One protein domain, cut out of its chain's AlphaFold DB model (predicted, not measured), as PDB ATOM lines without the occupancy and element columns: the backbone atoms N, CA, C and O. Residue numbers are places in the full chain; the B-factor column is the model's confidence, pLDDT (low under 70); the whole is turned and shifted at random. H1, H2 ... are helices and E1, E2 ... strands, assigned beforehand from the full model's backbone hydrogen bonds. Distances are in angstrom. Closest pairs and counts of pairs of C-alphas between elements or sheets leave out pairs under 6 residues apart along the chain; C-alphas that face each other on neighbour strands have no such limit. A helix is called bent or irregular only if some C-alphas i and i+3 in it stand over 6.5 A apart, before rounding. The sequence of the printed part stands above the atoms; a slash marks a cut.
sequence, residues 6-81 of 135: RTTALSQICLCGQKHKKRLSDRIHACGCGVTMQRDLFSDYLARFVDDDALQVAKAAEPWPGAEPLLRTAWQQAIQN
ATOM      1  N   ARG A   6      -4.446  -9.649   5.773       87.44
ATOM      2  CA  ARG A   6      -4.564  -9.644   4.306       87.44
ATOM      3  C   ARG A   6      -6.009  -9.806   3.853       87.44
ATOM      4  O   ARG A   6      -6.393  -9.148   2.884       87.44
ATOM      5  N   THR A   7      -6.780 -10.653   4.532       88.31
ATOM      6  CA  THR A   7      -8.192 -10.899   4.205       88.31
ATOM      7  C   THR A   7      -9.067  -9.745   4.681       88.31
ATOM      8  O   THR A   7      -9.813  -9.185   3.882       88.31
ATOM      9  N   THR A   8      -8.895  -9.304   5.931       91.12
ATOM     10  CA  THR A   8      -9.697  -8.219   6.523       91.12
ATOM     11  C   THR A   8      -9.358  -6.845   5.954       91.12
ATOM     12  O   THR A   8     -10.250  -6.032   5.741       91.12
ATOM     13  N   ALA A   9      -8.075  -6.566   5.686       93.50
ATOM     14  CA  ALA A   9      -7.586  -5.323   5.083       93.50
ATOM     15  C   ALA A   9      -8.217  -4.032   5.666       93.50
ATOM     16  O   ALA A   9      -8.504  -3.090   4.922       93.50
ATOM     17  N   LEU A  10      -8.409  -3.972   6.991       95.44
ATOM     18  CA  LEU A  10      -9.203  -2.934   7.676       95.44
ATOM     19  C   LEU A  10      -8.710  -1.498   7.446       95.44
ATOM     20  O   LEU A  10      -9.494  -0.557   7.431       95.44
ATOM     21  N   SER A  11      -7.415  -1.322   7.181       93.94
ATOM     22  CA  SER A  11      -6.843  -0.012   6.851       93.94
ATOM     23  C   SER A  11      -7.234   0.502   5.458       93.94
ATOM     24  O   SER A  11      -7.043   1.683   5.163       93.94
ATOM     25  N   GLN A  12      -7.765  -0.369   4.594       94.31
ATOM     26  CA  GLN A  12      -8.075  -0.101   3.187       94.31
ATOM     27  C   GLN A  12      -9.580  -0.085   2.898       94.31
ATOM     28  O   GLN A  12      -9.999   0.631   1.989       94.31
ATOM     29  N   ILE A  13     -10.372  -0.877   3.624       96.00
ATOM     30  CA  ILE A  13     -11.820  -1.008   3.411       96.00
ATOM     31  C   ILE A  13     -12.575   0.131   4.114       96.00
ATOM     32  O   ILE A  13     -12.180   0.582   5.185       96.00
ATOM     33  N   CYS A  14     -13.641   0.625   3.486       97.12
ATOM     34  CA  CYS A  14     -14.581   1.599   4.045       97.12
ATOM     35  C   CYS A  14     -15.934   0.943   4.378       97.12
ATOM     36  O   CYS A  14     -16.256  -0.132   3.875       97.12
ATOM     37  N   LEU A  15     -16.772   1.632   5.155       97.06
ATOM     38  CA  LEU A  15     -18.157   1.245   5.451       97.06
ATOM     39  C   LEU A  15     -19.066   1.177   4.218       97.06
ATOM     40  O   LEU A  15     -20.082   0.496   4.243       97.06
ATOM     41  N   CYS A  16     -18.694   1.831   3.117       95.94
ATOM     42  CA  CYS A  16     -19.377   1.667   1.832       95.94
ATOM     43  C   CYS A  16     -18.960   0.387   1.078       95.94
ATOM     44  O   CYS A  16     -19.369   0.181  -0.062       95.94
ATOM     45  N   GLY A  17     -18.088  -0.440   1.666       93.75
ATOM     46  CA  GLY A  17     -17.562  -1.675   1.077       93.75
ATOM     47  C   GLY A  17     -16.413  -1.474   0.085       93.75
ATOM     48  O   GLY A  17     -15.780  -2.444  -0.326       93.75
ATOM     49  N   GLN A  18     -16.093  -0.231  -0.290       95.12
ATOM     50  CA  GLN A  18     -14.979   0.047  -1.196       95.12
ATOM     51  C   GLN A  18     -13.630  -0.188  -0.513       95.12
ATOM     52  O   GLN A  18     -13.424   0.185   0.644       95.12
ATOM     53  N   LYS A  19     -12.689  -0.772  -1.261       94.44
ATOM     54  CA  LYS A  19     -11.308  -1.002  -0.833       94.44
ATOM     55  C   LYS A  19     -10.371  -0.069  -1.587       94.44
ATOM     56  O   LYS A  19     -10.258  -0.145  -2.808       94.44
ATOM     57  N   HIS A  20      -9.640   0.762  -0.855       89.88
ATOM     58  CA  HIS A  20      -8.675   1.697  -1.424       89.88
ATOM     59  C   HIS A  20      -7.263   1.351  -0.955       89.88
ATOM     60  O   HIS A  20      -6.993   1.289   0.246       89.88
ATOM     61  N   LYS A  21      -6.330   1.160  -1.895       88.56
ATOM     62  CA  LYS A  21      -4.908   1.071  -1.544       88.56
ATOM     63  C   LYS A  21      -4.456   2.417  -0.976       88.56
ATOM     64  O   LYS A  21      -4.715   3.458  -1.569       88.56
ATOM     65  N   LYS A  22      -3.767   2.375   0.162       86.56
ATOM     66  CA  LYS A  22      -3.228   3.547   0.860       86.56
ATOM     67  C   LYS A  22      -1.735   3.362   1.077       86.56
ATOM     68  O   LYS A  22      -1.270   2.234   1.262       86.56
ATOM     69  N   ARG A  23      -0.979   4.455   1.066       87.81
ATOM     70  CA  ARG A  23       0.416   4.435   1.512       87.81
ATOM     71  C   ARG A  23       0.444   4.287   3.029       87.81
ATOM     72  O   ARG A  23      -0.475   4.705   3.732       87.81
ATOM     73  N   LEU A  24       1.531   3.734   3.566       83.75
ATOM     74  CA  LEU A  24       1.696   3.611   5.020       83.75
ATOM     75  C   LEU A  24       1.667   4.977   5.726       83.75
ATOM     76  O   LEU A  24       1.199   5.056   6.864       83.75
ATOM     77  N   SER A  25       2.104   6.034   5.033       85.25
ATOM     78  CA  SER A  25       2.050   7.435   5.463       85.25
ATOM     79  C   SER A  25       0.640   8.021   5.539       85.25
ATOM     80  O   SER A  25       0.458   9.045   6.190       85.25
ATOM     81  N   ASP A  26      -0.355   7.402   4.904       89.38
ATOM     82  CA  ASP A  26      -1.706   7.950   4.839       89.38
ATOM     83  C   ASP A  26      -2.446   7.568   6.121       89.38
ATOM     84  O   ASP A  26      -2.953   6.454   6.261       89.38
ATOM     85  N   ARG A  27      -2.450   8.482   7.093       91.69
ATOM     86  CA  ARG A  27      -3.013   8.273   8.442       91.69
ATOM     87  C   ARG A  27      -4.470   8.689   8.568       91.69
ATOM     88  O   ARG A  27      -5.060   8.540   9.631       91.69
ATOM     89  N   ILE A  28      -5.049   9.179   7.479       93.00
ATOM     90  CA  ILE A  28      -6.446   9.583   7.397       93.00
ATOM     91  C   ILE A  28      -7.135   8.652   6.404       93.00
ATOM     92  O   ILE A  28      -6.725   8.507   5.247       93.00
ATOM     93  N   HIS A  29      -8.185   7.986   6.862       94.19
ATOM     94  CA  HIS A  29      -9.139   7.348   5.985       94.19
ATOM     95  C   HIS A  29     -10.074   8.432   5.449       94.19
ATOM     96  O   HIS A  29     -10.926   8.899   6.187       94.19
ATOM     97  N   ALA A  30      -9.911   8.822   4.186       93.50
ATOM     98  CA  ALA A  30     -10.893   9.602   3.442       93.50
ATOM     99  C   ALA A  30     -11.449   8.728   2.310       93.50
ATOM    100  O   ALA A  30     -10.671   8.157   1.536       93.50
ATOM    101  N   CYS A  31     -12.770   8.584   2.250       94.56
ATOM    102  CA  CYS A  31     -13.469   7.826   1.216       94.56
ATOM    103  C   CYS A  31     -14.446   8.732   0.461       94.56
ATOM    104  O   CYS A  31     -15.044   9.633   1.045       94.56
ATOM    105  N   GLY A  32     -14.668   8.453  -0.827       93.69
ATOM    106  CA  GLY A  32     -15.631   9.190  -1.652       93.69
ATOM    107  C   GLY A  32     -17.083   9.105  -1.160       93.69
ATOM    108  O   GLY A  32     -17.903   9.912  -1.574       93.69
ATOM    109  N   CYS A  33     -17.402   8.176  -0.251       94.38
ATOM    110  CA  CYS A  33     -18.716   8.098   0.392       94.38
ATOM    111  C   CYS A  33     -18.901   9.087   1.562       94.38
ATOM    112  O   CYS A  33     -19.938   9.052   2.215       94.38
ATOM    113  N   GLY A  34     -17.896   9.914   1.870       93.62
ATOM    114  CA  GLY A  34     -17.957  10.948   2.910       93.62
ATOM    115  C   GLY A  34     -17.315  10.571   4.249       93.62
ATOM    116  O   GLY A  34     -17.027  11.457   5.049       93.62
ATOM    117  N   VAL A  35     -17.008   9.291   4.490       95.56
ATOM    118  CA  VAL A  35     -16.325   8.867   5.723       95.56
ATOM    119  C   VAL A  35     -14.910   9.445   5.758       95.56
ATOM    120  O   VAL A  35     -14.077   9.129   4.901       95.56
ATOM    121  N   THR A  36     -14.646  10.270   6.776       95.19
ATOM    122  CA  THR A  36     -13.330  10.850   7.064       95.19
ATOM    123  C   THR A  36     -12.961  10.631   8.529       95.19
ATOM    124  O   THR A  36     -13.604  11.178   9.420       95.19
ATOM    125  N   MET A  37     -11.929   9.825   8.794       95.56
ATOM    126  CA  MET A  37     -11.513   9.470  10.158       95.56
ATOM    127  C   MET A  37     -10.017   9.133  10.227       95.56
ATOM    128  O   MET A  37      -9.418   8.739   9.224       95.56
ATOM    129  N   GLN A  38      -9.399   9.241  11.406       95.19
ATOM    130  CA  GLN A  38      -8.053   8.707  11.639       95.19
ATOM    131  C   GLN A  38      -8.044   7.203  11.322       95.19
ATOM    132  O   GLN A  38      -8.924   6.456  11.752       95.19
ATOM    133  N   ARG A  39      -7.077   6.758  10.515       94.81
ATOM    134  CA  ARG A  39      -7.084   5.421   9.904       94.81
ATOM    135  C   ARG A  39      -7.035   4.291  10.929       94.81
ATOM    136  O   ARG A  39      -7.678   3.267  10.722       94.81
ATOM    137  N   ASP A  40      -6.253   4.453  11.983       93.25
ATOM    138  CA  ASP A  40      -6.039   3.441  13.010       93.25
ATOM    139  C   ASP A  40      -7.255   3.366  13.963       93.25
ATOM    140  O   ASP A  40      -7.731   2.265  14.215       93.25
ATOM    141  N   LEU A  41      -7.851   4.499  14.368       95.50
ATOM    142  CA  LEU A  41      -9.136   4.549  15.092       95.50
ATOM    143  C   LEU A  41     -10.260   3.905  14.279       95.50
ATOM    144  O   LEU A  41     -11.066   3.140  14.799       95.50
ATOM    145  N   PHE A  42     -10.306   4.201  12.981       96.81
ATOM    146  CA  PHE A  42     -11.288   3.607  12.088       96.81
ATOM    147  C   PHE A  42     -11.063   2.099  11.914       96.81
ATOM    148  O   PHE A  42     -12.018   1.331  11.939       96.81
ATOM    149  N   SER A  43      -9.807   1.658  11.800       95.75
ATOM    150  CA  SER A  43      -9.475   0.229  11.705       95.75
ATOM    151  C   SER A  43      -9.833  -0.523  12.989       95.75
ATOM    152  O   SER A  43     -10.344  -1.634  12.904       95.75
ATOM    153  N   ASP A  44      -9.608   0.081  14.160       96.06
ATOM    154  CA  ASP A  44     -10.003  -0.480  15.458       96.06
ATOM    155  C   ASP A  44     -11.528  -0.592  15.587       96.06
ATOM    156  O   ASP A  44     -12.053  -1.633  15.974       96.06
ATOM    157  N   TYR A  45     -12.262   0.438  15.154       97.94
ATOM    158  CA  TYR A  45     -13.719   0.370  15.070       97.94
ATOM    159  C   TYR A  45     -14.186  -0.798  14.189       97.94
ATOM    160  O   TYR A  45     -15.015  -1.598  14.622       97.94
ATOM    161  N   LEU A  46     -13.627  -0.938  12.979       97.69
ATOM    162  CA  LEU A  46     -13.976  -2.024  12.058       97.69
ATOM    163  C   LEU A  46     -13.608  -3.409  12.605       97.69
ATOM    164  O   LEU A  46     -14.322  -4.373  12.337       97.69
ATOM    165  N   ALA A  47     -12.536  -3.517  13.394       96.94
ATOM    166  CA  ALA A  47     -12.089  -4.775  13.991       96.94
ATOM    167  C   ALA A  47     -13.172  -5.434  14.862       96.94
ATOM    168  O   ALA A  47     -13.253  -6.658  14.924       96.94
ATOM    169  N   ARG A  48     -14.059  -4.633  15.465       96.94
ATOM    170  CA  ARG A  48     -15.191  -5.102  16.286       96.94
ATOM    171  C   ARG A  48     -16.246  -5.869  15.483       96.94
ATOM    172  O   ARG A  48     -17.082  -6.542  16.078       96.94
ATOM    173  N   PHE A  49     -16.218  -5.750  14.157       97.12
ATOM    174  CA  PHE A  49     -17.174  -6.356  13.228       97.12
ATOM    175  C   PHE A  49     -16.508  -7.374  12.296       97.12
ATOM    176  O   PHE A  49     -17.054  -7.693  11.238       97.12
ATOM    177  N   VAL A  50     -15.318  -7.864  12.651       96.69
ATOM    178  CA  VAL A  50     -14.697  -9.002  11.971       96.69
ATOM    179  C   VAL A  50     -15.296 -10.291  12.523       96.69
ATOM    180  O   VAL A  50     -15.320 -10.501  13.733       96.69
ATOM    181  N   ASP A  51     -15.766 -11.141  11.620       95.25
ATOM    182  CA  ASP A  51     -16.306 -12.467  11.903       95.25
ATOM    183  C   ASP A  51     -15.706 -13.442  10.888       95.25
ATOM    184  O   ASP A  51     -15.718 -13.147   9.691       95.25
ATOM    185  N   ASP A  52     -15.123 -14.540  11.371       94.06
ATOM    186  CA  ASP A  52     -14.404 -15.541  10.566       94.06
ATOM    187  C   ASP A  52     -13.425 -14.931   9.533       94.06
ATOM    188  O   ASP A  52     -13.529 -15.137   8.326       94.06
ATOM    189  N   ASP A  53     -12.497 -14.081  10.003       93.75
ATOM    190  CA  ASP A  53     -11.503 -13.373   9.173       93.75
ATOM    191  C   ASP A  53     -12.077 -12.472   8.054       93.75
ATOM    192  O   ASP A  53     -11.336 -11.994   7.181       93.75
ATOM    193  N   ALA A  54     -13.378 -12.170   8.112       93.69
ATOM    194  CA  ALA A  54     -14.090 -11.321   7.166       93.69
ATOM    195  C   ALA A  54     -14.770 -10.131   7.863       93.69
ATOM    196  O   ALA A  54     -15.474 -10.265   8.863       93.69
ATOM    197  N   LEU A  55     -14.589  -8.932   7.302       96.19
ATOM    198  CA  LEU A  55     -15.272  -7.736   7.791       96.19
ATOM    199  C   LEU A  55     -16.757  -7.769   7.405       96.19
ATOM    200  O   LEU A  55     -17.105  -7.748   6.225       96.19
ATOM    201  N   GLN A  56     -17.632  -7.708   8.405       97.00
ATOM    202  CA  GLN A  56     -19.077  -7.621   8.223       97.00
ATOM    203  C   GLN A  56     -19.502  -6.159   8.026       97.00
ATOM    204  O   GLN A  56     -20.000  -5.505   8.942       97.00
ATOM    205  N   VAL A  57     -19.296  -5.625   6.816       96.75
ATOM    206  CA  VAL A  57     -19.493  -4.194   6.498       96.75
ATOM    207  C   VAL A  57     -20.891  -3.687   6.868       96.75
ATOM    208  O   VAL A  57     -21.009  -2.620   7.460       96.75
ATOM    209  N   ALA A  58     -21.943  -4.459   6.580       96.56
ATOM    210  CA  ALA A  58     -23.315  -4.072   6.912       96.56
ATOM    211  C   ALA A  58     -23.522  -3.909   8.431       96.56
ATOM    212  O   ALA A  58     -24.075  -2.903   8.867       96.56
ATOM    213  N   LYS A  59     -22.996  -4.847   9.235       98.00
ATOM    214  CA  LYS A  59     -23.046  -4.775  10.705       98.00
ATOM    215  C   LYS A  59     -22.229  -3.597  11.241       98.00
ATOM    216  O   LYS A  59     -22.621  -2.979  12.220       98.00
ATOM    217  N   ALA A  60     -21.107  -3.273  10.595       97.75
ATOM    218  CA  ALA A  60     -20.277  -2.129  10.963       97.75
ATOM    219  C   ALA A  60     -20.917  -0.780  10.593       97.75
ATOM    220  O   ALA A  60     -20.646   0.227  11.247       97.75
ATOM    221  N   ALA A  61     -21.738  -0.731   9.544       97.75
ATOM    222  CA  ALA A  61     -22.384   0.496   9.086       97.75
ATOM    223  C   ALA A  61     -23.550   0.920   9.990       97.75
ATOM    224  O   ALA A  61     -23.770   2.114  10.171       97.75
ATOM    225  N   GLU A  62     -24.262  -0.037  10.587       97.88
ATOM    226  CA  GLU A  62     -25.442   0.220  11.421       97.88
ATOM    227  C   GLU A  62     -25.158   1.130  12.641       97.88
ATOM    228  O   GLU A  62     -25.824   2.159  12.769       97.88
ATOM    229  N   PRO A  63     -24.155   0.863  13.505       98.25
ATOM    230  CA  PRO A  63     -23.865   1.732  14.647       98.25
ATOM    231  C   PRO A  63     -22.962   2.929  14.305       98.25
ATOM    232  O   PRO A  63     -22.680   3.749  15.185       98.25
ATOM    233  N   TRP A  64     -22.512   3.065  13.052       98.00
ATOM    234  CA  TRP A  64     -21.570   4.118  12.661       98.00
ATOM    235  C   TRP A  64     -22.059   5.540  12.969       98.00
ATOM    236  O   TRP A  64     -21.271   6.292  13.545       98.00
ATOM    237  N   PRO A  65     -23.325   5.928  12.694       97.81
ATOM    238  CA  PRO A  65     -23.799   7.282  12.990       97.81
ATOM    239  C   PRO A  65     -23.657   7.682  14.468       97.81
ATOM    240  O   PRO A  65     -23.463   8.857  14.769       97.81
ATOM    241  N   GLY A  66     -23.728   6.716  15.392       97.56
ATOM    242  CA  GLY A  66     -23.507   6.950  16.823       97.56
ATOM    243  C   GLY A  66     -22.035   6.880  17.239       97.56
ATOM    244  O   GLY A  66     -21.613   7.594  18.147       97.56
ATOM    245  N   ALA A  67     -21.235   6.039  16.580       97.81
ATOM    246  CA  ALA A  67     -19.815   5.880  16.882       97.81
ATOM    247  C   ALA A  67     -18.948   7.019  16.321       97.81
ATOM    248  O   ALA A  67     -17.974   7.425  16.959       97.81
ATOM    249  N   GLU A  68     -19.294   7.547  15.145       97.56
ATOM    250  CA  GLU A  68     -18.495   8.550  14.441       97.56
ATOM    251  C   GLU A  68     -18.200   9.795  15.294       97.56
ATOM    252  O   GLU A  68     -17.022  10.160  15.388       97.56
ATOM    253  N   PRO A  69     -19.186  10.443  15.951       97.25
ATOM    254  CA  PRO A  69     -18.915  11.635  16.749       97.25
ATOM    255  C   PRO A  69     -17.963  11.348  17.914       97.25
ATOM    256  O   PRO A  69     -17.066  12.144  18.179       97.25
ATOM    257  N   LEU A  70     -18.095  10.183  18.561       97.56
ATOM    258  CA  LEU A  70     -17.234   9.775  19.676       97.56
ATOM    259  C   LEU A  70     -15.783   9.586  19.224       97.56
ATOM    260  O   LEU A  70     -14.861  10.112  19.850       97.56
ATOM    261  N   LEU A  71     -15.577   8.879  18.110       96.44
ATOM    262  CA  LEU A  71     -14.249   8.675  17.528       96.44
ATOM    263  C   LEU A  71     -13.635   9.996  17.054       96.44
ATOM    264  O   LEU A  71     -12.438  10.222  17.236       96.44
ATOM    265  N   ARG A  72     -14.453  10.895  16.498       95.06
ATOM    266  CA  ARG A  72     -14.021  12.232  16.084       95.06
ATOM    267  C   ARG A  72     -13.555  13.063  17.278       95.06
ATOM    268  O   ARG A  72     -12.472  13.641  17.218       95.06
ATOM    269  N   THR A  73     -14.325  13.091  18.365       94.25
ATOM    270  CA  THR A  73     -13.938  13.779  19.603       94.25
ATOM    271  C   THR A  73     -12.661  13.183  20.189       94.25
ATOM    272  O   THR A  73     -11.751  13.934  20.534       94.25
ATOM    273  N   ALA A  74     -12.539  11.853  20.231       92.75
ATOM    274  CA  ALA A  74     -11.325  11.187  20.694       92.75
ATOM    275  C   ALA A  74     -10.101  11.563  19.839       92.75
ATOM    276  O   ALA A  74      -9.036  11.857  20.379       92.75
ATOM    277  N   TRP A  75     -10.252  11.622  18.511       92.81
ATOM    278  CA  TRP A  75      -9.185  12.057  17.606       92.81
ATOM    279  C   TRP A  75      -8.769  13.511  17.859       92.81
ATOM    280  O   TRP A  75      -7.577  13.801  17.962       92.81
ATOM    281  N   GLN A  76      -9.737  14.421  18.001       90.06
ATOM    282  CA  GLN A  76      -9.479  15.833  18.295       90.06
ATOM    283  C   GLN A  76      -8.750  16.007  19.631       90.06
ATOM    284  O   GLN A  76      -7.724  16.682  19.688       90.06
ATOM    285  N   GLN A  77      -9.231  15.344  20.683       88.56
ATOM    286  CA  GLN A  77      -8.614  15.369  22.008       88.56
ATOM    287  C   GLN A  77      -7.199  14.792  21.987       88.56
ATOM    288  O   GLN A  77      -6.301  15.376  22.582       88.56
ATOM    289  N   ALA A  78      -6.971  13.693  21.267       86.81
ATOM    290  CA  ALA A  78      -5.643  13.098  21.141       86.81
ATOM    291  C   ALA A  78      -4.625  14.038  20.474       86.81
ATOM    292  O   ALA A  78      -3.432  13.910  20.731       86.81
ATOM    293  N   ILE A  79      -5.081  14.969  19.627       84.81
ATOM    294  CA  ILE A  79      -4.228  15.977  18.983       84.81
ATOM    295  C   ILE A  79      -4.020  17.207  19.872       84.81
ATOM    296  O   ILE A  79      -2.925  17.763  19.887       84.81
ATOM    297  N   GLN A  80      -5.069  17.661  20.560       82.94
ATOM    298  CA  GLN A  80      -5.068  18.926  21.302       82.94
ATOM    299  C   GLN A  80      -4.530  18.788  22.726       82.94
ATOM    300  O   GLN A  80      -3.893  19.706  23.244       82.94
ATOM    301  N   ASN A  81      -4.790  17.655  23.377       82.19
ATOM    302  CA  ASN A  81      -4.430  17.470  24.771       82.19
ATOM    303  C   ASN A  81      -2.941  17.163  24.893       82.19
ATOM    304  O   ASN A  81      -2.400  16.303  24.195       82.19
TER     305      ASN A  81
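Overview. This is residues 6 to 81 of the 135 residues of an uncharacterized protein of Sulfobacillus sp. DSM 109850 (UniProt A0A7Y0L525). From residue 6 a long stretch with no named element, residues 6 to 27, winds in a wide loop past the short helix H1 into a tiny hairpin, E1 and E2. H1 lies nearest the middle, and the long helix H3 runs past E2 to one end of the domain, with the turn at residues 50 to 55 at the opposite end. The 76 printed residues hold two strands, then three helices, in the order E1, E2, H1, H2, H3; the antiparallel sheet has the order E1 - E2. The class is mostly helix, though under half of the residues are in named elements. The whole is compact, with a radius of gyration of the C-alphas of 12.1 A and spans of 37 by 28 by 22 A.

Arrangement. E1, residues 28 to 30, and E2, residues 36 to 38, form a hairpin, antiparallel at 163 degrees, with N 29 and O 37 2.8 A apart, within hydrogen-bond range. H1, residues 39 to 47, comes closest to E1 at the C-alphas of His 29 and Arg 39, 4.8 A apart. H2, residues 57 to 61, is close to H1 but not clearly touching; their closest C-alphas, Leu 46 and Ala 60, are 6.4 A apart. H3, residues 64 to 80, is close to H1 but not clearly touching, with the closest C-alphas, Leu 41 and Leu 71, 7.0 A apart. H1 and H3 run opposite ways at a steep tilt of 36 degrees, only just past shallow. The closest C-alphas of E2 and H3, Gln 38 and Trp 75, are 6.9 A apart. E1 is apart from H2 and H3. Every O i to N i+4 pair is within hydrogen-bond range in H1 and H2, and 11 of 13 in H3.

Along the chain. E1 begins at C-alpha 28 (-6.446, 9.583, 7.397) and is 6.0 A long; E2 is 7.3 A. H1 is 12.1 A long, H2 6.1 A. H3, 23.8 A, ends at C-alpha 80 (-5.068, 18.926, 21.302); it is only just irregular, with C-alphas 66 and 69 6.6 A apart.

Size, cuts and confidence. The farthest C-alphas, Asp 52 and Asn 81, are 37.3 A apart. The printed part has no cut, no link between named elements is long, and no printed residue is under 70 in pLDDT.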